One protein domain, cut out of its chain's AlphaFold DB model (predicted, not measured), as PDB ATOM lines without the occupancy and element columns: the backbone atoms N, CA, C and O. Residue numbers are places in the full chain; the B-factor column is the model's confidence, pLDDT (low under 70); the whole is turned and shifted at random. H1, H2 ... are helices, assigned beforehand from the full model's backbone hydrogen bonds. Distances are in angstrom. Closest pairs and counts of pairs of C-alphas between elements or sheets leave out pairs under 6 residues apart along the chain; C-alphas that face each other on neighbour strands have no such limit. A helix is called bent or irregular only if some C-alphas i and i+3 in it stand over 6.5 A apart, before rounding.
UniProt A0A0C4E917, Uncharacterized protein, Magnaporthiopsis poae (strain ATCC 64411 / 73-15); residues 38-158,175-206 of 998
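What this domain is: This is residues 38 to 158 and 175 to 206 of the 998 residues of an uncharacterized protein of Magnaporthiopsis poae (strain ATCC 64411 / 73-15) (UniProt A0A0C4E917). Five long helices form a bundle in which H1 and H4 lie side by side in the middle, H5 covers one side of this pair, and H2 and H6, themselves side by side, pack on the other. The short helices H3 and H7 lie toward one end of the bundle, and residues 199 to 206 trail away beyond that end. The printed part has 153 residues with seven named helices, H1 to H7 in order along the chain, and no named strand; the class is all helix. It is compact, with a radius of gyration of the C-alphas of 15.9 A, and only just elongated, spanning 56 by 28 by 25 A.

How they stand to each other: The longest helix is H4, residues 101 to 127, with a kink of 27 degrees near residue 119; it is only just irregular, C-alphas 120 and 123 being 6.6 A apart. It touches H1, residues 38 to 58, at a shallow tilt of 22 degrees, the same way; their closest C-alphas, of Ile 56 and Ala 126, are 5.6 A apart. H5, residues 135 to 156, forms a hairpin with H4, opposite ways at 38 degrees, only just a steep tilt; the closest C-alphas, of Ile 112 and Gln 148, are 5.9 A apart. H5 also touches H1, the closest C-alphas being those of Gly 44 and Leu 144, 5.2 A apart. H6, residues 178 to 192, touches H4 at a shallow tilt of 27 degrees, opposite ways, with the C-alphas of Leu 110 and Asp 186 closest at 5.7 A. H2, residues 66 to 86, touches H6 at 5.3 A between the closest C-alphas, those of Ser 75 and Glu 184, and forms a hairpin with H1, closest at the C-alphas of Ile 46 and Lys 80, 6.7 A apart. H2 is apart from H4 and H5. H3, residues 94 to 98, only just touches residues 38 to 39 of H1, with 3 pairs of C-alphas within 8 A; Gly 39 and Asp 94 have the closest C-alphas, 6.4 A apart. H7, residues 194 to 198, is close to H2 but not clearly touching it, with the C-alphas of Trp 82 and Asp 194 closest at 7.8 A. Every O i to N i+4 pair is within hydrogen-bond range in H1, H2, H3, H5, H6 and H7; in H4 19 of 23 are.

Where its parts are: H4 runs 36.5 A from C-alpha 101 at (154.322, 169.917, 126.527) to C-alpha 127 at (184.405, 157.600, 143.230). H1 begins at C-alpha 38, (164.621, 171.833, 131.604); H1 and H2 are each 30.7 A long, H5 32.0 A and H6 20.6 A.

The domain as a whole: The two C-alphas farthest apart, of Glu 61 and Ile 206, are 56.4 A from each other. Residues 159 to 174 are not printed, and C-alphas 158 and 175 are 34.1 A apart across this cut. Of the links that are printed whole, none is long. The mean pLDDT of the printed part is 77.9; 36 residues are under 70, among them 59 to 67, 126 to 136 and 198 to 206.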
ATOM      1  N   VAL A  38     163.851 172.505 132.667       88.31
ATOM      2  CA  VAL A  38     164.621 171.833 131.604       88.31
ATOM      3  C   VAL A  38     166.038 172.397 131.510       88.31
ATOM      4  O   VAL A  38     167.002 171.629 131.571       88.31
ATOM      5  N   GLY A  39     166.183 173.725 131.427       88.56
ATOM      6  CA  GLY A  39     167.486 174.387 131.438       88.56
ATOM      7  C   GLY A  39     168.299 174.076 132.696       88.56
ATOM      8  O   GLY A  39     169.466 173.690 132.589       88.56
ATOM      9  N   ARG A  40     167.673 174.135 133.883       89.31
ATOM     10  CA  ARG A  40     168.321 173.802 135.167       89.31
ATOM     11  C   ARG A  40     168.794 172.345 135.234       89.31
ATOM     12  O   ARG A  40     169.939 172.105 135.617       89.31
ATOM     13  N   LEU A  41     167.959 171.383 134.831       90.31
ATOM     14  CA  LEU A  41     168.317 169.958 134.813       90.31
ATOM     15  C   LEU A  41     169.465 169.684 133.823       90.31
ATOM     16  O   LEU A  41     170.440 169.022 134.173       90.31
ATOM     17  N   CYS A  42     169.407 170.270 132.623       91.88
ATOM     18  CA  CYS A  42     170.465 170.158 131.616       91.88
ATOM     19  C   CYS A  42     171.805 170.745 132.097       91.88
ATOM     20  O   CYS A  42     172.849 170.107 131.941       91.88
ATOM     21  N   ALA A  43     171.783 171.925 132.726       89.81
ATOM     22  CA  ALA A  43     172.971 172.547 133.306       89.81
ATOM     23  C   ALA A  43     173.603 171.664 134.397       89.81
ATOM     24  O   ALA A  43     174.817 171.448 134.383       89.81
ATOM     25  N   GLY A  44     172.783 171.095 135.289       89.94
ATOM     26  CA  GLY A  44     173.234 170.152 136.317       89.94
ATOM     27  C   GLY A  44     173.899 168.905 135.726       89.94
ATOM     28  O   GLY A  44     175.005 168.555 136.138       89.94
ATOM     29  N   CYS A  45     173.295 168.290 134.702       92.12
ATOM     30  CA  CYS A  45     173.891 167.156 133.988       92.12
ATOM     31  C   CYS A  45     175.262 167.505 133.385       92.12
ATOM     32  O   CYS A  45     176.215 166.748 133.554       92.12
ATOM     33  N   ILE A  46     175.394 168.660 132.721       91.81
ATOM     34  CA  ILE A  46     176.661 169.100 132.106       91.81
ATOM     35  C   ILE A  46     177.745 169.349 133.166       91.81
ATOM     36  O   ILE A  46     178.905 168.998 132.945       91.81
ATOM     37  N   VAL A  47     177.395 169.922 134.321       90.38
ATOM     38  CA  VAL A  47     178.340 170.118 135.433       90.38
ATOM     39  C   VAL A  47     178.785 168.772 136.009       90.38
ATOM     40  O   VAL A  47     179.982 168.492 136.029       90.38
ATOM     41  N   VAL A  48     177.846 167.914 136.412       89.75
ATOM     42  CA  VAL A  48     178.155 166.629 137.058       89.75
ATOM     43  C   VAL A  48     178.932 165.698 136.119       89.75
ATOM     44  O   VAL A  48     179.936 165.125 136.537       89.75
ATOM     45  N   PHE A  49     178.563 165.607 134.835       92.12
ATOM     46  CA  PHE A  49     179.285 164.788 133.849       92.12
ATOM     47  C   PHE A  49     180.728 165.281 133.639       92.12
ATOM     48  O   PHE A  49     181.657 164.473 133.591       92.12
ATOM     49  N   ARG A  50     180.951 166.603 133.590       90.12
ATOM     50  CA  ARG A  50     182.300 167.188 133.492       90.12
ATOM     51  C   ARG A  50     183.164 166.839 134.703       90.12
ATOM     52  O   ARG A  50     184.328 166.483 134.531       90.12
ATOM     53  N   GLU A  51     182.623 166.942 135.915       85.75
ATOM     54  CA  GLU A  51     183.379 166.637 137.134       85.75
ATOM     55  C   GLU A  51     183.667 165.134 137.282       85.75
ATOM     56  O   GLU A  51     184.782 164.769 137.657       85.75
ATOM     57  N   ILE A  52     182.730 164.266 136.882       85.81
ATOM     58  CA  ILE A  52     182.948 162.815 136.777       85.81
ATOM     59  C   ILE A  52     184.066 162.505 135.765       85.81
ATOM     60  O   ILE A  52     185.006 161.784 136.094       85.81
ATOM     61  N   LEU A  53     184.033 163.101 134.565       86.44
ATOM     62  CA  LEU A  53     185.101 162.950 133.565       86.44
ATOM     63  C   LEU A  53     186.459 163.462 134.067       86.44
ATOM     64  O   LEU A  53     187.488 162.854 133.769       86.44
ATOM     65  N   ARG A  54     186.483 164.540 134.860       83.69
ATOM     66  CA  ARG A  54     187.709 165.060 135.485       83.69
ATOM     67  C   ARG A  54     188.270 164.095 136.534       83.69
ATOM     68  O   ARG A  54     189.477 163.872 136.543       83.69
ATOM     69  N   ALA A  55     187.423 163.511 137.382       78.75
ATOM     70  CA  ALA A  55     187.830 162.492 138.352       78.75
ATOM     71  C   ALA A  55     188.406 161.248 137.652       78.75
ATOM     72  O   ALA A  55     189.526 160.824 137.931       78.75
ATOM     73  N   ILE A  56     187.686 160.739 136.651       77.88
ATOM     74  CA  ILE A  56     188.110 159.625 135.795       77.88
ATOM     75  C   ILE A  56     189.451 159.911 135.095       77.88
ATOM     76  O   ILE A  56     190.314 159.039 135.033       77.88
ATOM     77  N   SER A  57     189.652 161.124 134.568       75.06
ATOM     78  CA  SER A  57     190.891 161.497 133.867       75.06
ATOM     79  C   SER A  57     192.124 161.471 134.779       75.06
ATOM     80  O   SER A  57     193.234 161.218 134.304       75.06
ATOM     81  N   ASN A  58     191.935 161.667 136.087       70.56
ATOM     82  CA  ASN A  58     192.991 161.514 137.086       70.56
ATOM     83  C   ASN A  58     193.241 160.034 137.439       70.56
ATOM     84  O   ASN A  58     194.386 159.650 137.662       70.56
ATOM     85  N   ASN A  59     192.200 159.193 137.428       63.59
ATOM     86  CA  ASN A  59     192.257 157.771 137.790       63.59
ATOM     87  C   ASN A  59     192.009 156.853 136.575       63.59
ATOM     88  O   ASN A  59     191.018 156.126 136.488       63.59
ATOM     89  N   LYS A  60     192.932 156.884 135.605       59.66
ATOM     90  CA  LYS A  60     192.785 156.171 134.319       59.66
ATOM     91  C   LYS A  60     192.766 154.641 134.435       59.66
ATOM     92  O   LYS A  60     192.339 153.978 133.497       59.66
ATOM     93  N   GLU A  61     193.183 154.081 135.570       59.81
ATOM     94  CA  GLU A  61     193.102 152.639 135.850       59.81
ATOM     95  C   GLU A  61     191.690 152.184 136.265       59.81
ATOM     96  O   GLU A  61     191.375 150.998 136.163       59.81
ATOM     97  N   ALA A  62     190.813 153.101 136.698       56.09
ATOM     98  CA  ALA A  62     189.407 152.789 136.971       56.09
ATOM     99  C   ALA A  62     188.631 152.436 135.684       56.09
ATOM    100  O   ALA A  62     187.736 151.596 135.707       56.09
ATOM    101  N   LEU A  63     189.024 153.018 134.543       58.19
ATOM    102  CA  LEU A  63     188.496 152.705 133.212       58.19
ATOM    103  C   LEU A  63     189.542 151.977 132.362       58.19
ATOM    104  O   LEU A  63     190.153 152.546 131.461       58.19
ATOM    105  N   ASN A  64     189.672 150.667 132.596       57.19
ATOM    106  CA  ASN A  64     190.601 149.748 131.911       57.19
ATOM    107  C   ASN A  64     190.359 149.542 130.388       57.19
ATOM    108  O   ASN A  64     190.803 148.555 129.802       57.19
ATOM    109  N   ARG A  65     189.675 150.476 129.715       60.44
ATOM    110  CA  ARG A  65     189.587 150.590 128.252       60.44
ATOM    111  C   ARG A  65     189.630 152.064 127.850       60.44
ATOM    112  O   ARG A  65     188.666 152.794 128.060       60.44
ATOM    113  N   VAL A  66     190.706 152.475 127.172       58.59
ATOM    114  CA  VAL A  66     190.871 153.845 126.629       58.59
ATOM    115  C   VAL A  66     189.669 154.262 125.768       58.59
ATOM    116  O   VAL A  66     189.210 155.396 125.862       58.59
ATOM    117  N   GLY A  67     189.105 153.329 124.990       65.06
ATOM    118  CA  GLY A  67     187.921 153.578 124.162       65.06
ATOM    119  C   GLY A  67     186.669 153.992 124.947       65.06
ATOM    120  O   GLY A  67     185.933 154.852 124.470       65.06
ATOM    121  N   SER A  68     186.457 153.457 126.157       76.06
ATOM    122  CA  SER A  68     185.314 153.826 127.006       76.06
ATOM    123  C   SER A  68     185.422 155.279 127.472       76.06
ATOM    124  O   SER A  68     184.449 156.020 127.364       76.06
ATOM    125  N   TYR A  69     186.615 155.730 127.888       83.12
ATOM    126  CA  TYR A  69     186.839 157.144 128.218       83.12
ATOM    127  C   TYR A  69     186.534 158.058 127.025       83.12
ATOM    128  O   TYR A  69     185.808 159.039 127.169       83.12
ATOM    129  N   THR A  70     187.028 157.716 125.829       82.56
ATOM    130  CA  THR A  70     186.801 158.541 124.635       82.56
ATOM    131  C   THR A  70     185.331 158.560 124.189       82.56
ATOM    132  O   THR A  70     184.899 159.578 123.658       82.56
ATOM    133  N   SER A  71     184.527 157.509 124.410       85.38
ATOM    134  CA  SER A  71     183.071 157.615 124.175       85.38
ATOM    135  C   SER A  71     182.349 158.427 125.255       85.38
ATOM    136  O   SER A  71     181.512 159.246 124.894       85.38
ATOM    137  N   LEU A  72     182.716 158.331 126.542       88.12
ATOM    138  CA  LEU A  72     182.169 159.239 127.568       88.12
ATOM    139  C   LEU A  72     182.476 160.713 127.239       88.12
ATOM    140  O   LEU A  72     181.598 161.568 127.338       88.12
ATOM    141  N   GLU A  73     183.697 161.004 126.782       88.81
ATOM    142  CA  GLU A  73     184.117 162.331 126.317       88.81
ATOM    143  C   GLU A  73     183.310 162.804 125.092       88.81
ATOM    144  O   GLU A  73     182.884 163.960 125.049       88.81
ATOM    145  N   ARG A  74     183.022 161.913 124.126       88.69
ATOM    146  CA  ARG A  74     182.137 162.214 122.983       88.69
ATOM    147  C   ARG A  74     180.698 162.479 123.412       88.69
ATOM    148  O   ARG A  74     180.129 163.460 122.946       88.69
ATOM    149  N   SER A  75     180.122 161.665 124.294       90.81
ATOM    150  CA  SER A  75     178.748 161.846 124.784       90.81
ATOM    151  C   SER A  75     178.606 163.144 125.585       90.81
ATOM    152  O   SER A  75     177.672 163.911 125.350       90.81
ATOM    153  N   TYR A  76     179.582 163.479 126.436       93.50
ATOM    154  CA  TYR A  76     179.659 164.795 127.080       93.50
ATOM    155  C   TYR A  76     179.773 165.936 126.055       93.50
ATOM    156  O   TYR A  76     179.041 166.924 126.141       93.50
ATOM    157  N   GLY A  77     180.643 165.788 125.051       87.06
ATOM    158  CA  GLY A  77     180.784 166.747 123.956       87.06
ATOM    159  C   GLY A  77     179.483 166.948 123.172       87.06
ATOM    160  O   GLY A  77     179.115 168.086 122.891       87.06
ATOM    161  N   ARG A  78     178.750 165.866 122.886       89.69
ATOM    162  CA  ARG A  78     177.455 165.862 122.193       89.69
ATOM    163  C   ARG A  78     176.383 166.587 123.011       89.69
ATOM    164  O   ARG A  78     175.772 167.521 122.496       89.69
ATOM    165  N   LEU A  79     176.225 166.233 124.293       89.69
ATOM    166  CA  LEU A  79     175.314 166.908 125.231       89.69
ATOM    167  C   LEU A  79     175.601 168.411 125.312       89.69
ATOM    168  O   LEU A  79     174.683 169.232 125.247       89.69
ATOM    169  N   LYS A  80     176.882 168.773 125.443       89.50
ATOM    170  CA  LYS A  80     177.300 170.167 125.564       89.50
ATOM    171  C   LYS A  80     177.068 170.946 124.269       89.50
ATOM    172  O   LYS A  80     176.469 172.010 124.327       89.50
ATOM    173  N   LEU A  81     177.485 170.428 123.110       86.19
ATOM    174  CA  LEU A  81     177.299 171.096 121.814       86.19
ATOM    175  C   LEU A  81     175.817 171.317 121.483       86.19
ATOM    176  O   LEU A  81     175.456 172.380 120.984       86.19
ATOM    177  N   TRP A  82     174.960 170.345 121.804       89.81
ATOM    178  CA  TRP A  82     173.508 170.478 121.688       89.81
ATOM    179  C   TRP A  82     172.960 171.578 122.614       89.81
ATOM    180  O   TRP A  82     172.251 172.482 122.164       89.81
ATOM    181  N   SER A  83     173.342 171.559 123.895       87.31
ATOM    182  CA  SER A  83     172.863 172.541 124.874       87.31
ATOM    183  C   SER A  83     173.372 173.959 124.596       87.31
ATOM    184  O   SER A  83     172.587 174.902 124.665       87.31
ATOM    185  N   ASP A  84     174.640 174.121 124.205       84.06
ATOM    186  CA  ASP A  84     175.240 175.404 123.813       84.06
ATOM    187  C   ASP A  84     174.614 175.937 122.508       84.06
ATOM    188  O   ASP A  84     174.310 177.128 122.407       84.06
ATOM    189  N   GLY A  85     174.376 175.059 121.524       78.81
ATOM    190  CA  GLY A  85     173.828 175.407 120.208       78.81
ATOM    191  C   GLY A  85     172.391 175.937 120.247       78.81
ATOM    192  O   GLY A  85     172.050 176.845 119.487       78.81
ATOM    193  N   HIS A  86     171.565 175.428 121.166       78.88
ATOM    194  CA  HIS A  86     170.218 175.949 121.428       78.88
ATOM    195  C   HIS A  86     170.173 176.954 122.599       78.88
ATOM    196  O   HIS A  86     169.238 177.745 122.708       78.88
ATOM    197  N   GLY A  87     171.184 176.963 123.472       81.00
ATOM    198  CA  GLY A  87     171.219 177.749 124.708       81.00
ATOM    199  C   GLY A  87     170.320 177.202 125.824       81.00
ATOM    200  O   GLY A  87     169.802 177.992 126.614       81.00
ATOM    201  N   ILE A  88     170.123 175.881 125.885       85.06
ATOM    202  CA  ILE A  88     169.191 175.212 126.812       85.06
ATOM    203  C   ILE A  88     169.652 175.368 128.264       85.06
ATOM    204  O   ILE A  88     168.896 175.884 129.078       85.06
ATOM    205  N   ALA A  89     170.910 175.051 128.585       83.06
ATOM    206  CA  ALA A  89     171.473 175.281 129.924       83.06
ATOM    207  C   ALA A  89     171.558 176.775 130.324       83.06
ATOM    208  O   ALA A  89     171.813 177.087 131.484       83.06
ATOM    209  N   ALA A  90     171.333 177.697 129.379       79.50
ATOM    210  CA  ALA A  90     171.219 179.140 129.608       79.50
ATOM    211  C   ALA A  90     169.755 179.637 129.599       79.50
ATOM    212  O   ALA A  90     169.514 180.835 129.460       79.50
ATOM    213  N   GLY A  91     168.784 178.721 129.673       77.31
ATOM    214  CA  GLY A  91     167.345 178.983 129.768       77.31
ATOM    215  C   GLY A  91     166.666 179.555 128.519       77.31
ATOM    216  O   GLY A  91     165.461 179.794 128.522       77.31
ATOM    217  N   LYS A  92     167.387 179.734 127.402       78.19
ATOM    218  CA  LYS A  92     166.858 180.396 126.188       78.19
ATOM    219  C   LYS A  92     165.703 179.647 125.514       78.19
ATOM    220  O   LYS A  92     165.017 180.218 124.671       78.19
ATOM    221  N   PHE A  93     165.526 178.371 125.851       78.88
ATOM    222  CA  PHE A  93     164.468 177.504 125.335       78.88
ATOM    223  C   PHE A  93     163.377 177.187 126.364       78.88
ATOM    224  O   PHE A  93     162.411 176.521 126.004       78.88
ATOM    225  N   ASP A  94     163.477 177.667 127.607       79.94
ATOM    226  CA  ASP A  94     162.507 177.321 128.654       79.94
ATOM    227  C   ASP A  94     161.093 177.806 128.286       79.94
ATOM    228  O   ASP A  94     160.181 176.988 128.212       79.94
ATOM    229  N   GLU A  95     160.950 179.048 127.803       74.94
ATOM    230  CA  GLU A  95     159.701 179.556 127.206       74.94
ATOM    231  C   GLU A  95     159.123 178.671 126.077       74.94
ATOM    232  O   GLU A  95     157.924 178.718 125.797       74.94
ATOM    233  N   VAL A  96     159.967 177.923 125.356       75.56
ATOM    234  CA  VAL A  96     159.556 177.032 124.256       75.56
ATOM    235  C   VAL A  96     159.118 175.675 124.805       75.56
ATOM    236  O   VAL A  96     158.127 175.122 124.325       75.56
ATOM    237  N   PHE A  97     159.801 175.173 125.836       80.81
ATOM    238  CA  PHE A  97     159.382 173.999 126.593       80.81
ATOM    239  C   PHE A  97     158.049 174.251 127.314       80.81
ATOM    240  O   PHE A  97     157.165 173.398 127.275       80.81
ATOM    241  N   ASP A  98     157.827 175.429 127.896       73.81
ATOM    242  CA  ASP A  98     156.554 175.789 128.541       73.81
ATOM    243  C   ASP A  98     155.380 175.727 127.551       73.81
ATOM    244  O   ASP A  98     154.331 175.142 127.839       73.81
ATOM    245  N   LYS A  99     155.606 176.239 126.334       67.88
ATOM    246  CA  LYS A  99     154.638 176.320 125.226       67.88
ATOM    247  C   LYS A  99     154.555 175.048 124.363       67.88
ATOM    248  O   LYS A  99     153.883 175.063 123.332       67.88
ATOM    249  N   SER A 100     155.232 173.958 124.723       76.06
ATOM    250  CA  SER A 100     155.172 172.680 123.996       76.06
ATOM    251  C   SER A 100     155.371 171.513 124.966       76.06
ATOM    252  O   SER A 100     156.501 171.088 125.227       76.06
ATOM    253  N   THR A 101     154.272 170.997 125.530       76.56
ATOM    254  CA  THR A 101     154.322 169.917 126.527       76.56
ATOM    255  C   THR A 101     154.968 168.659 125.961       76.56
ATOM    256  O   THR A 101     155.791 168.059 126.647       76.56
ATOM    257  N   SER A 102     154.713 168.316 124.693       74.12
ATOM    258  CA  SER A 102     155.336 167.167 124.033       74.12
ATOM    259  C   SER A 102     156.862 167.285 123.966       74.12
ATOM    260  O   SER A 102     157.553 166.338 124.332       74.12
ATOM    261  N   ILE A 103     157.404 168.436 123.545       82.12
ATOM    262  CA  ILE A 103     158.861 168.638 123.470       82.12
ATOM    263  C   ILE A 103     159.462 168.669 124.886       82.12
ATOM    264  O   ILE A 103     160.474 168.015 125.132       82.12
ATOM    265  N   ARG A 104     158.802 169.333 125.846       86.00
ATOM    266  CA  ARG A 104     159.224 169.372 127.258       86.00
ATOM    267  C   ARG A 104     159.273 167.988 127.900       86.00
ATOM    268  O   ARG A 104     160.279 167.651 128.516       86.00
ATOM    269  N   GLN A 105     158.225 167.178 127.750       83.62
ATOM    270  CA  GLN A 105     158.166 165.817 128.291       83.62
ATOM    271  C   GLN A 105     159.265 164.929 127.688       83.62
ATOM    272  O   GLN A 105     159.959 164.241 128.434       83.62
ATOM    273  N   THR A 106     159.476 164.964 126.365       84.12
ATOM    274  CA  THR A 106     160.532 164.172 125.709       84.12
ATOM    275  C   THR A 106     161.929 164.588 126.173       84.12
ATOM    276  O   THR A 106     162.725 163.728 126.547       84.12
ATOM    277  N   THR A 107     162.225 165.891 126.220       89.12
ATOM    278  CA  THR A 107     163.530 166.382 126.689       89.12
ATOM    279  C   THR A 107     163.755 166.090 128.174       89.12
ATOM    280  O   THR A 107     164.846 165.661 128.540       89.12
ATOM    281  N   LEU A 108     162.738 166.236 129.033       89.38
ATOM    282  CA  LEU A 108     162.853 165.866 130.446       89.38
ATOM    283  C   LEU A 108     163.072 164.359 130.636       89.38
ATOM    284  O   LEU A 108     163.869 163.993 131.488       89.38
ATOM    285  N   LYS A 109     162.426 163.476 129.857       87.19
ATOM    286  CA  LYS A 109     162.646 162.016 129.948       87.19
ATOM    287  C   LYS A 109     164.103 161.636 129.689       87.19
ATOM    288  O   LYS A 109     164.695 160.935 130.505       87.19
ATOM    289  N   LEU A 110     164.685 162.160 128.612       89.81
ATOM    290  CA  LEU A 110     166.089 161.926 128.263       89.81
ATOM    291  C   LEU A 110     167.049 162.542 129.295       89.81
ATOM    292  O   LEU A 110     168.028 161.915 129.679       89.81
ATOM    293  N   LEU A 111     166.760 163.743 129.810       92.12
ATOM    294  CA  LEU A 111     167.591 164.363 130.849       92.12
ATOM    295  C   LEU A 111     167.505 163.648 132.211       92.12
ATOM    296  O   LEU A 111     168.511 163.615 132.914       92.12
ATOM    297  N   ILE A 112     166.354 163.066 132.569       90.38
ATOM    298  CA  ILE A 112     166.177 162.226 133.770       90.38
ATOM    299  C   ILE A 112     166.911 160.888 133.617       90.38
ATOM    300  O   ILE A 112     167.579 160.450 134.552       90.38
ATOM    301  N   SER A 113     166.815 160.241 132.450       90.19
ATOM    302  CA  SER A 113     167.574 159.019 132.144       90.19
ATOM    303  C   SER A 113     169.079 159.272 132.282       90.19
ATOM    304  O   SER A 113     169.769 158.616 133.069       90.19
ATOM    305  N   LEU A 114     169.556 160.337 131.637       91.75
ATOM    306  CA  LEU A 114     170.948 160.755 131.668       91.75
ATOM    307  C   LEU A 114     171.400 161.123 133.093       91.75
ATOM    308  O   LEU A 114     172.476 160.695 133.509       91.75
ATOM    309  N   SER A 115     170.596 161.846 133.887       92.56
ATOM    310  CA  SER A 115     170.952 162.154 135.283       92.56
ATOM    311  C   SER A 115     170.993 160.902 136.162       92.56
ATOM    312  O   SER A 115     171.906 160.771 136.981       92.56
ATOM    313  N   ARG A 116     170.078 159.944 135.953       90.38
ATOM    314  CA  ARG A 116     170.059 158.656 136.659       90.38
ATOM    315  C   ARG A 116     171.293 157.815 136.333       90.38
ATOM    316  O   ARG A 116     171.914 157.294 137.255       90.38
ATOM    317  N   THR A 117     171.701 157.735 135.068       89.31
ATOM    318  CA  THR A 117     172.912 156.999 134.664       89.31
ATOM    319  C   THR A 117     174.194 157.690 135.144       89.31
ATOM    320  O   THR A 117     175.114 157.012 135.605       89.31
ATOM    321  N   LEU A 118     174.250 159.029 135.153       88.75
ATOM    322  CA  LEU A 118     175.376 159.766 135.744       88.75
ATOM    323  C   LEU A 118     175.498 159.545 137.259       88.75
ATOM    324  O   LEU A 118     176.589 159.233 137.731       88.75
ATOM    325  N   ILE A 119     174.409 159.712 138.018       87.44
ATOM    326  CA  ILE A 119     174.428 159.650 139.491       87.44
ATOM    327  C   ILE A 119     174.481 158.206 140.000       87.44
ATOM    328  O   ILE A 119     175.272 157.905 140.887       87.44
ATOM    329  N   GLY A 120     173.643 157.321 139.460       82.94
ATOM    330  CA  GLY A 120     173.463 155.964 139.976       82.94
ATOM    331  C   GLY A 120     174.500 154.951 139.496       82.94
ATOM    332  O   GLY A 120     174.776 154.003 140.222       82.94
ATOM    333  N   ARG A 121     175.079 155.133 138.296       84.88
ATOM    334  CA  ARG A 121     175.928 154.114 137.642       84.88
ATOM    335  C   ARG A 121     177.349 154.610 137.360       84.88
ATOM    336  O   ARG A 121     178.312 153.998 137.815       84.88
ATOM    337  N   LEU A 122     177.518 155.751 136.683       84.06
ATOM    338  CA  LEU A 122     178.854 156.247 136.316       84.06
ATOM    339  C   LEU A 122     179.635 156.840 137.508       84.06
ATOM    340  O   LEU A 122     180.841 156.624 137.631       84.06
ATOM    341  N   MET A 123     178.970 157.585 138.393       82.44
ATOM    342  CA  MET A 123     179.621 158.243 139.531       82.44
ATOM    343  C   MET A 123     180.197 157.273 140.577       82.44
ATOM    344  O   MET A 123     181.342 157.498 140.970       82.44
ATOM    345  N   PRO A 124     179.516 156.187 141.002       79.44
ATOM    346  CA  PRO A 124     180.119 155.195 141.893       79.44
ATOM    347  C   PRO A 124     181.443 154.640 141.356       79.44
ATOM    348  O   PRO A 124     182.409 154.547 142.109       79.44
ATOM    349  N   LEU A 125     181.528 154.369 140.049       73.38
ATOM    350  CA  LEU A 125     182.745 153.871 139.395       73.38
ATOM    351  C   LEU A 125     183.886 154.902 139.399       73.38
ATOM    352  O   LEU A 125     185.046 154.528 139.561       73.38
ATOM    353  N   ALA A 126     183.569 156.195 139.273       68.25
ATOM    354  CA  ALA A 126     184.546 157.281 139.376       68.25
ATOM    355  C   ALA A 126     185.017 157.539 140.823       68.25
ATOM    356  O   ALA A 126     186.171 157.903 141.039       68.25
ATOM    357  N   CYS A 127     184.140 157.340 141.811       67.00
ATOM    358  CA  CYS A 127     184.405 157.600 143.230       67.00
ATOM    359  C   CYS A 127     184.996 156.397 143.995       67.00
ATOM    360  O   CYS A 127     185.427 156.559 145.132       67.00
ATOM    361  N   ALA A 128     185.034 155.195 143.408       59.81
ATOM    362  CA  ALA A 128     185.289 153.927 144.110       59.81
ATOM    363  C   ALA A 128     186.661 153.763 144.809       59.81
ATOM    364  O   ALA A 128     186.885 152.730 145.443       59.81
ATOM    365  N   LYS A 129     187.606 154.705 144.665       54.59
ATOM    366  CA  LYS A 129     188.990 154.562 145.171       54.59
ATOM    367  C   LYS A 129     189.627 155.803 145.811       54.59
ATOM    368  O   LYS A 129     190.703 155.659 146.380       54.59
ATOM    369  N   GLU A 130     189.010 156.983 145.751       49.31
ATOM    370  CA  GLU A 130     189.562 158.206 146.359       49.31
ATOM    371  C   GLU A 130     188.463 159.064 146.993       49.31
ATOM    372  O   GLU A 130     187.345 159.148 146.483       49.31
ATOM    373  N   GLU A 131     188.795 159.754 148.087       51.28
ATOM    374  CA  GLU A 131     187.924 160.768 148.679       51.28
ATOM    375  C   GLU A 131     187.801 161.973 147.735       51.28
ATOM    376  O   GLU A 131     188.604 162.909 147.789       51.28
ATOM    377  N   ILE A 132     186.754 162.014 146.903       50.88
ATOM    378  CA  ILE A 132     186.385 163.224 146.146       50.88
ATOM    379  C   ILE A 132     185.719 164.237 147.096       50.88
ATOM    380  O   ILE A 132     184.567 164.637 146.935       50.88
ATOM    381  N   SER A 133     186.478 164.670 148.106       51.91
ATOM    382  CA  SER A 133     186.106 165.647 149.137       51.91
ATOM    383  C   SER A 133     186.150 167.083 148.590       51.91
ATOM    384  O   SER A 133     186.720 168.006 149.167       51.91
ATOM    385  N   ALA A 134     185.557 167.272 147.409       59.09
ATOM    386  CA  ALA A 134     185.315 168.565 146.798       59.09
ATOM    387  C   ALA A 134     183.879 168.993 147.154       59.09
ATOM    388  O   ALA A 134     182.940 168.530 146.501       59.09
ATOM    389  N   PRO A 135     183.663 169.883 148.146       61.78
ATOM    390  CA  PRO A 135     182.315 170.251 148.601       61.78
ATOM    391  C   PRO A 135     181.469 170.965 147.532       61.78
ATOM    392  O   PRO A 135     180.255 171.067 147.674       61.78
ATOM    393  N   ALA A 136     182.090 171.438 146.444       61.41
ATOM    394  CA  ALA A 136     181.382 171.881 145.247       61.41
ATOM    395  C   ALA A 136     180.752 170.703 144.480       61.41
ATOM    396  O   ALA A 136     179.563 170.739 144.191       61.41
ATOM    397  N   PHE A 137     181.502 169.621 144.232       75.75
ATOM    398  CA  PHE A 137     181.003 168.461 143.489       75.75
ATOM    399  C   PHE A 137     179.845 167.774 144.220       75.75
ATOM    400  O   PHE A 137     178.809 167.514 143.616       75.75
ATOM    401  N   THR A 138     179.957 167.555 145.534       77.75
ATOM    402  CA  THR A 138     178.861 166.957 146.318       77.75
ATOM    403  C   THR A 138     177.610 167.845 146.352       77.75
ATOM    404  O   THR A 138     176.494 167.329 146.292       77.75
ATOM    405  N   LYS A 139     177.774 169.177 146.363       81.25
ATOM    406  CA  LYS A 139     176.675 170.145 146.213       81.25
ATOM    407  C   LYS A 139     176.038 170.085 144.820       81.25
ATOM    408  O   LYS A 139     174.810 170.091 144.727       81.25
ATOM    409  N   ASP A 140     176.832 170.024 143.753       81.75
ATOM    410  CA  ASP A 140     176.340 169.955 142.371       81.75
ATOM    411  C   ASP A 140     175.551 168.657 142.132       81.75
ATOM    412  O   ASP A 140     174.456 168.690 141.570       81.75
ATOM    413  N   VAL A 141     176.046 167.532 142.659       85.69
ATOM    414  CA  VAL A 141     175.351 166.235 142.649       85.69
ATOM    415  C   VAL A 141     174.030 166.302 143.413       85.69
ATOM    416  O   VAL A 141     172.991 165.976 142.844       85.69
ATOM    417  N   HIS A 142     174.031 166.793 144.657       84.88
ATOM    418  CA  HIS A 142     172.806 166.950 145.448       84.88
ATOM    419  C   HIS A 142     171.776 167.866 144.760       84.88
ATOM    420  O   HIS A 142     170.572 167.599 144.785       84.88
ATOM    421  N   THR A 143     172.247 168.924 144.092       85.25
ATOM    422  CA  THR A 143     171.401 169.833 143.305       85.25
ATOM    423  C   THR A 143     170.783 169.112 142.106       85.25
ATOM    424  O   THR A 143     169.581 169.252 141.872       85.25
ATOM    425  N   LEU A 144     171.559 168.296 141.384       88.81
ATOM    426  CA  LEU A 144     171.050 167.490 140.274       88.81
ATOM    427  C   LEU A 144     170.023 166.448 140.750       88.81
ATOM    428  O   LEU A 144     168.967 166.336 140.135       88.81
ATOM    429  N   THR A 145     170.256 165.765 141.877       87.38
ATOM    430  CA  THR A 145     169.272 164.842 142.478       87.38
ATOM    431  C   THR A 145     167.969 165.558 142.850       87.38
ATOM    432  O   THR A 145     166.887 165.065 142.537       87.38
ATOM    433  N   LYS A 146     168.032 166.756 143.456       87.06
ATOM    434  CA  LYS A 146     166.826 167.543 143.774       87.06
ATOM    435  C   LYS A 146     166.041 167.915 142.507       87.06
ATOM    436  O   LYS A 146     164.812 167.824 142.502       87.06
ATOM    437  N   LEU A 147     166.732 168.303 141.432       87.06
ATOM    438  CA  LEU A 147     166.112 168.630 140.142       87.06
ATOM    439  C   LEU A 147     165.506 167.392 139.461       87.06
ATOM    440  O   LEU A 147     164.383 167.478 138.965       87.06
ATOM    441  N   GLN A 148     166.192 166.246 139.496       88.06
ATOM    442  CA  GLN A 148     165.684 164.971 138.981       88.06
ATOM    443  C   GLN A 148     164.383 164.571 139.685       88.06
ATOM    444  O   GLN A 148     163.368 164.406 139.017       88.06
ATOM    445  N   ASN A 149     164.371 164.509 141.020       85.62
ATOM    446  CA  ASN A 149     163.187 164.115 141.795       85.62
ATOM    447  C   ASN A 149     161.993 165.064 141.552       85.62
ATOM    448  O   ASN A 149     160.836 164.638 141.534       85.62
ATOM    449  N   THR A 150     162.271 166.355 141.324       83.38
ATOM    450  CA  THR A 150     161.255 167.358 140.960       83.38
ATOM    451  C   THR A 150     160.679 167.075 139.566       83.38
ATOM    452  O   THR A 150     159.463 167.100 139.379       83.38
ATOM    453  N   ALA A 151     161.535 166.760 138.590       84.81
ATOM    454  CA  ALA A 151     161.127 166.456 137.221       84.81
ATOM    455  C   ALA A 151     160.399 165.105 137.092       84.81
ATOM    456  O   ALA A 151     159.426 165.018 136.346       84.81
ATOM    457  N   GLU A 152     160.814 164.080 137.842       84.38
ATOM    458  CA  GLU A 152     160.130 162.782 137.923       84.38
ATOM    459  C   GLU A 152     158.718 162.937 138.513       84.38
ATOM    460  O   GLU A 152     157.751 162.481 137.905       84.38
ATOM    461  N   THR A 153     158.566 163.680 139.620       80.25
ATOM    462  CA  THR A 153     157.245 164.009 140.198       80.25
ATOM    463  C   THR A 153     156.324 164.680 139.166       80.25
ATOM    464  O   THR A 153     155.191 164.245 138.972       80.25
ATOM    465  N   ILE A 154     156.827 165.687 138.441       72.00
ATOM    466  CA  ILE A 154     156.053 166.439 137.434       72.00
ATOM    467  C   ILE A 154     155.664 165.583 136.212       72.00
ATOM    468  O   ILE A 154     154.668 165.889 135.558       72.00
ATOM    469  N   GLN A 155     156.403 164.515 135.890       69.88
ATOM    470  CA  GLN A 155     156.009 163.590 134.819       69.88
ATOM    471  C   GLN A 155     154.908 162.609 135.229       69.88
ATOM    472  O   GLN A 155     154.125 162.203 134.372       69.88
ATOM    473  N   ASN A 156     154.834 162.242 136.508       64.44
ATOM    474  CA  ASN A 156     153.856 161.269 136.990       64.44
ATOM    475  C   ASN A 156     152.432 161.859 137.028       64.44
ATOM    476  O   ASN A 156     151.494 161.209 136.563       64.44
ATOM    477  N   ASP A 157     152.282 163.110 137.485       55.19
ATOM    478  CA  ASP A 157     150.991 163.819 137.622       55.19
ATOM    479  C   ASP A 157     150.208 164.010 136.303       55.19
ATOM    480  O   ASP A 157     148.991 164.202 136.327       55.19
ATOM    481  N   ASP A 158     150.882 163.979 135.149       48.75
ATOM    482  CA  ASP A 158     150.297 164.240 133.818       48.75
ATOM    483  C   ASP A 158     149.971 162.933 133.053       48.75
ATOM    484  O   ASP A 158     149.788 162.936 131.834       48.75
ATOM    485  N   THR A 175     178.181 146.584 133.069       73.25
ATOM    486  CA  THR A 175     179.510 146.785 132.515       73.25
ATOM    487  C   THR A 175     179.684 148.247 132.132       73.25
ATOM    488  O   THR A 175     178.755 148.996 131.822       73.25
ATOM    489  N   ILE A 176     180.941 148.669 132.072       77.31
ATOM    490  CA  ILE A 176     181.286 150.017 131.622       77.31
ATOM    491  C   ILE A 176     181.130 150.208 130.100       77.31
ATOM    492  O   ILE A 176     181.448 151.277 129.580       77.31
ATOM    493  N   GLY A 177     180.687 149.168 129.382       77.38
ATOM    494  CA  GLY A 177     180.156 149.275 128.025       77.38
ATOM    495  C   GLY A 177     178.713 149.771 128.043       77.38
ATOM    496  O   GLY A 177     178.414 150.758 127.386       77.38
ATOM    497  N   ASP A 178     177.869 149.170 128.876       80.94
ATOM    498  CA  ASP A 178     176.424 149.441 128.933       80.94
ATOM    499  C   ASP A 178     176.157 150.884 129.394       80.94
ATOM    500  O   ASP A 178     175.458 151.646 128.734       80.94
ATOM    501  N   ILE A 179     176.863 151.334 130.439       85.06
ATOM    502  CA  ILE A 179     176.832 152.731 130.915       85.06
ATOM    503  C   ILE A 179     177.292 153.722 129.824       85.06
ATOM    504  O   ILE A 179     176.829 154.864 129.774       85.06
ATOM    505  N   VAL A 180     178.216 153.309 128.949       85.50
ATOM    506  CA  VAL A 180     178.671 154.120 127.809       85.50
ATOM    507  C   VAL A 180     177.619 154.147 126.702       85.50
ATOM    508  O   VAL A 180     177.368 155.220 126.159       85.50
ATOM    509  N   GLU A 181     177.001 153.009 126.391       85.50
ATOM    510  CA  GLU A 181     175.976 152.864 125.355       85.50
ATOM    511  C   GLU A 181     174.684 153.606 125.720       85.50
ATOM    512  O   GLU A 181     174.133 154.312 124.877       85.50
ATOM    513  N   ASP A 182     174.269 153.578 126.988       85.00
ATOM    514  CA  ASP A 182     173.135 154.359 127.491       85.00
ATOM    515  C   ASP A 182     173.395 155.872 127.388       85.00
ATOM    516  O   ASP A 182     172.554 156.624 126.893       85.00
ATOM    517  N   LEU A 183     174.587 156.345 127.778       90.31
ATOM    518  CA  LEU A 183     174.956 157.765 127.660       90.31
ATOM    519  C   LEU A 183     175.185 158.202 126.200       90.31
ATOM    520  O   LEU A 183     174.930 159.357 125.852       90.31
ATOM    521  N   GLU A 184     175.665 157.315 125.329       87.69
ATOM    522  CA  GLU A 184     175.738 157.531 123.877       87.69
ATOM    523  C   GLU A 184     174.323 157.627 123.279       87.69
ATOM    524  O   GLU A 184     174.056 158.548 122.503       87.69
ATOM    525  N   THR A 185     173.400 156.765 123.713       88.75
ATOM    526  CA  THR A 185     171.996 156.727 123.285       88.75
ATOM    527  C   THR A 185     171.236 157.969 123.738       88.75
ATOM    528  O   THR A 185     170.735 158.700 122.887       88.75
ATOM    529  N   ASP A 186     171.210 158.292 125.037       88.12
ATOM    530  CA  ASP A 186     170.523 159.484 125.559       88.12
ATOM    531  C   ASP A 186     171.035 160.769 124.892       88.12
ATOM    532  O   ASP A 186     170.250 161.625 124.476       88.12
ATOM    533  N   THR A 187     172.357 160.912 124.727       90.44
ATOM    534  CA  THR A 187     172.926 162.121 124.107       90.44
ATOM    535  C   THR A 187     172.699 162.189 122.598       90.44
ATOM    536  O   THR A 187     172.617 163.295 122.059       90.44
ATOM    537  N   THR A 188     172.561 161.051 121.912       85.88
ATOM    538  CA  THR A 188     172.187 160.999 120.488       85.88
ATOM    539  C   THR A 188     170.703 161.305 120.306       85.88
ATOM    540  O   THR A 188     170.374 162.204 119.538       85.88
ATOM    541  N   CYS A 189     169.826 160.701 121.108       84.75
ATOM    542  CA  CYS A 189     168.398 161.013 121.143       84.75
ATOM    543  C   CYS A 189     168.135 162.501 121.421       84.75
ATOM    544  O   CYS A 189     167.279 163.098 120.772       84.75
ATOM    545  N   LEU A 190     168.883 163.127 122.343       86.88
ATOM    546  CA  LEU A 190     168.820 164.577 122.574       86.88
ATOM    547  C   LEU A 190     169.245 165.368 121.327       86.88
ATOM    548  O   LEU A 190     168.527 166.285 120.925       86.88
ATOM    549  N   ALA A 191     170.364 165.002 120.692       83.19
ATOM    550  CA  ALA A 191     170.836 165.651 119.470       83.19
ATOM    551  C   ALA A 191     169.823 165.539 118.314       83.19
ATOM    552  O   ALA A 191     169.594 166.524 117.612       83.19
ATOM    553  N   ASP A 192     169.146 164.399 118.169       82.44
ATOM    554  CA  ASP A 192     168.112 164.187 117.150       82.44
ATOM    555  C   ASP A 192     166.875 165.085 117.352       82.44
ATOM    556  O   ASP A 192     166.178 165.394 116.379       82.44
ATOM    557  N   LEU A 193     166.623 165.606 118.565       81.62
ATOM    558  CA  LEU A 193     165.572 166.610 118.805       81.62
ATOM    559  C   LEU A 193     165.850 167.964 118.125       81.62
ATOM    560  O   LEU A 193     164.935 168.784 118.051       81.62
ATOM    561  N   ASP A 194     167.054 168.220 117.600       76.81
ATOM    562  CA  ASP A 194     167.434 169.470 116.914       76.81
ATOM    563  C   ASP A 194     166.401 169.922 115.861       76.81
ATOM    564  O   ASP A 194     166.042 171.102 115.792       76.81
ATOM    565  N   HIS A 195     165.847 168.986 115.083       67.94
ATOM    566  CA  HIS A 195     164.847 169.301 114.058       67.94
ATOM    567  C   HIS A 195     163.502 169.780 114.645       67.94
ATOM    568  O   HIS A 195     162.828 170.616 114.032       67.94
ATOM    569  N   LEU A 196     163.141 169.297 115.840       67.06
ATOM    570  CA  LEU A 196     161.965 169.724 116.603       67.06
ATOM    571  C   LEU A 196     162.229 171.048 117.328       67.06
ATOM    572  O   LEU A 196     161.375 171.927 117.312       67.06
ATOM    573  N   LEU A 197     163.424 171.234 117.895       71.75
ATOM    574  CA  LEU A 197     163.831 172.475 118.562       71.75
ATOM    575  C   LEU A 197     163.956 173.648 117.575       71.75
ATOM    576  O   LEU A 197     163.610 174.776 117.912       71.75
ATOM    577  N   LYS A 198     164.382 173.397 116.329       69.00
ATOM    578  CA  LYS A 198     164.417 174.406 115.249       69.00
ATOM    579  C   LYS A 198     163.037 174.786 114.705       69.00
ATOM    580  O   LYS A 198     162.882 175.876 114.163       69.00
ATOM    581  N   ASN A 199     162.039 173.909 114.828       55.62
ATOM    582  CA  ASN A 199     160.662 174.157 114.390       55.62
ATOM    583  C   ASN A 199     159.671 173.721 115.480       55.62
ATOM    584  O   ASN A 199     158.882 172.799 115.246       55.62
ATOM    585  N   PRO A 200     159.691 174.362 116.665       55.62
ATOM    586  CA  PRO A 200     158.927 173.884 117.802       55.62
ATOM    587  C   PRO A 200     157.446 173.924 117.461       55.62
ATOM    588  O   PRO A 200     156.891 174.963 117.076       55.62
ATOM    589  N   ILE A 201     156.795 172.770 117.597       47.84
ATOM    590  CA  ILE A 201     155.345 172.670 117.499       47.84
ATOM    591  C   ILE A 201     154.805 173.219 118.817       47.84
ATOM    592  O   ILE A 201     154.505 172.486 119.756       47.84
ATOM    593  N   LEU A 202     154.762 174.554 118.873       50.88
ATOM    594  CA  LEU A 202     154.122 175.303 119.938       50.88
ATOM    595  C   LEU A 202     152.675 174.832 120.000       50.88
ATOM    596  O   LEU A 202     151.888 175.048 119.068       50.88
ATOM    597  N   GLU A 203     152.352 174.162 121.093       46.41
ATOM    598  CA  GLU A 203     150.989 173.830 121.428       46.41
ATOM    599  C   GLU A 203     150.306 175.157 121.712       46.41
ATOM    600  O   GLU A 203     150.675 175.891 122.629       46.41
ATOM    601  N   VAL A 204     149.326 175.506 120.877       38.84
ATOM    602  CA  VAL A 204     148.458 176.634 121.189       38.84
ATOM    603  C   VAL A 204     147.698 176.218 122.437       38.84
ATOM    604  O   VAL A 204     146.736 175.454 122.350       38.84
ATOM    605  N   HIS A 205     148.168 176.702 123.584       36.09
ATOM    606  CA  HIS A 205     147.475 176.616 124.855       36.09
ATOM    607  C   HIS A 205     146.218 177.483 124.725       36.09
ATOM    608  O   HIS A 205     146.183 178.650 125.103       36.09
ATOM    609  N   ILE A 206     145.188 176.918 124.087       35.25
ATOM    610  CA  ILE A 206     143.831 177.430 124.183       35.25
ATOM    611  C   ILE A 206     143.469 177.193 125.640       35.25
ATOM    612  O   ILE A 206     143.176 176.060 126.026       35.25
TER     613      ILE A 206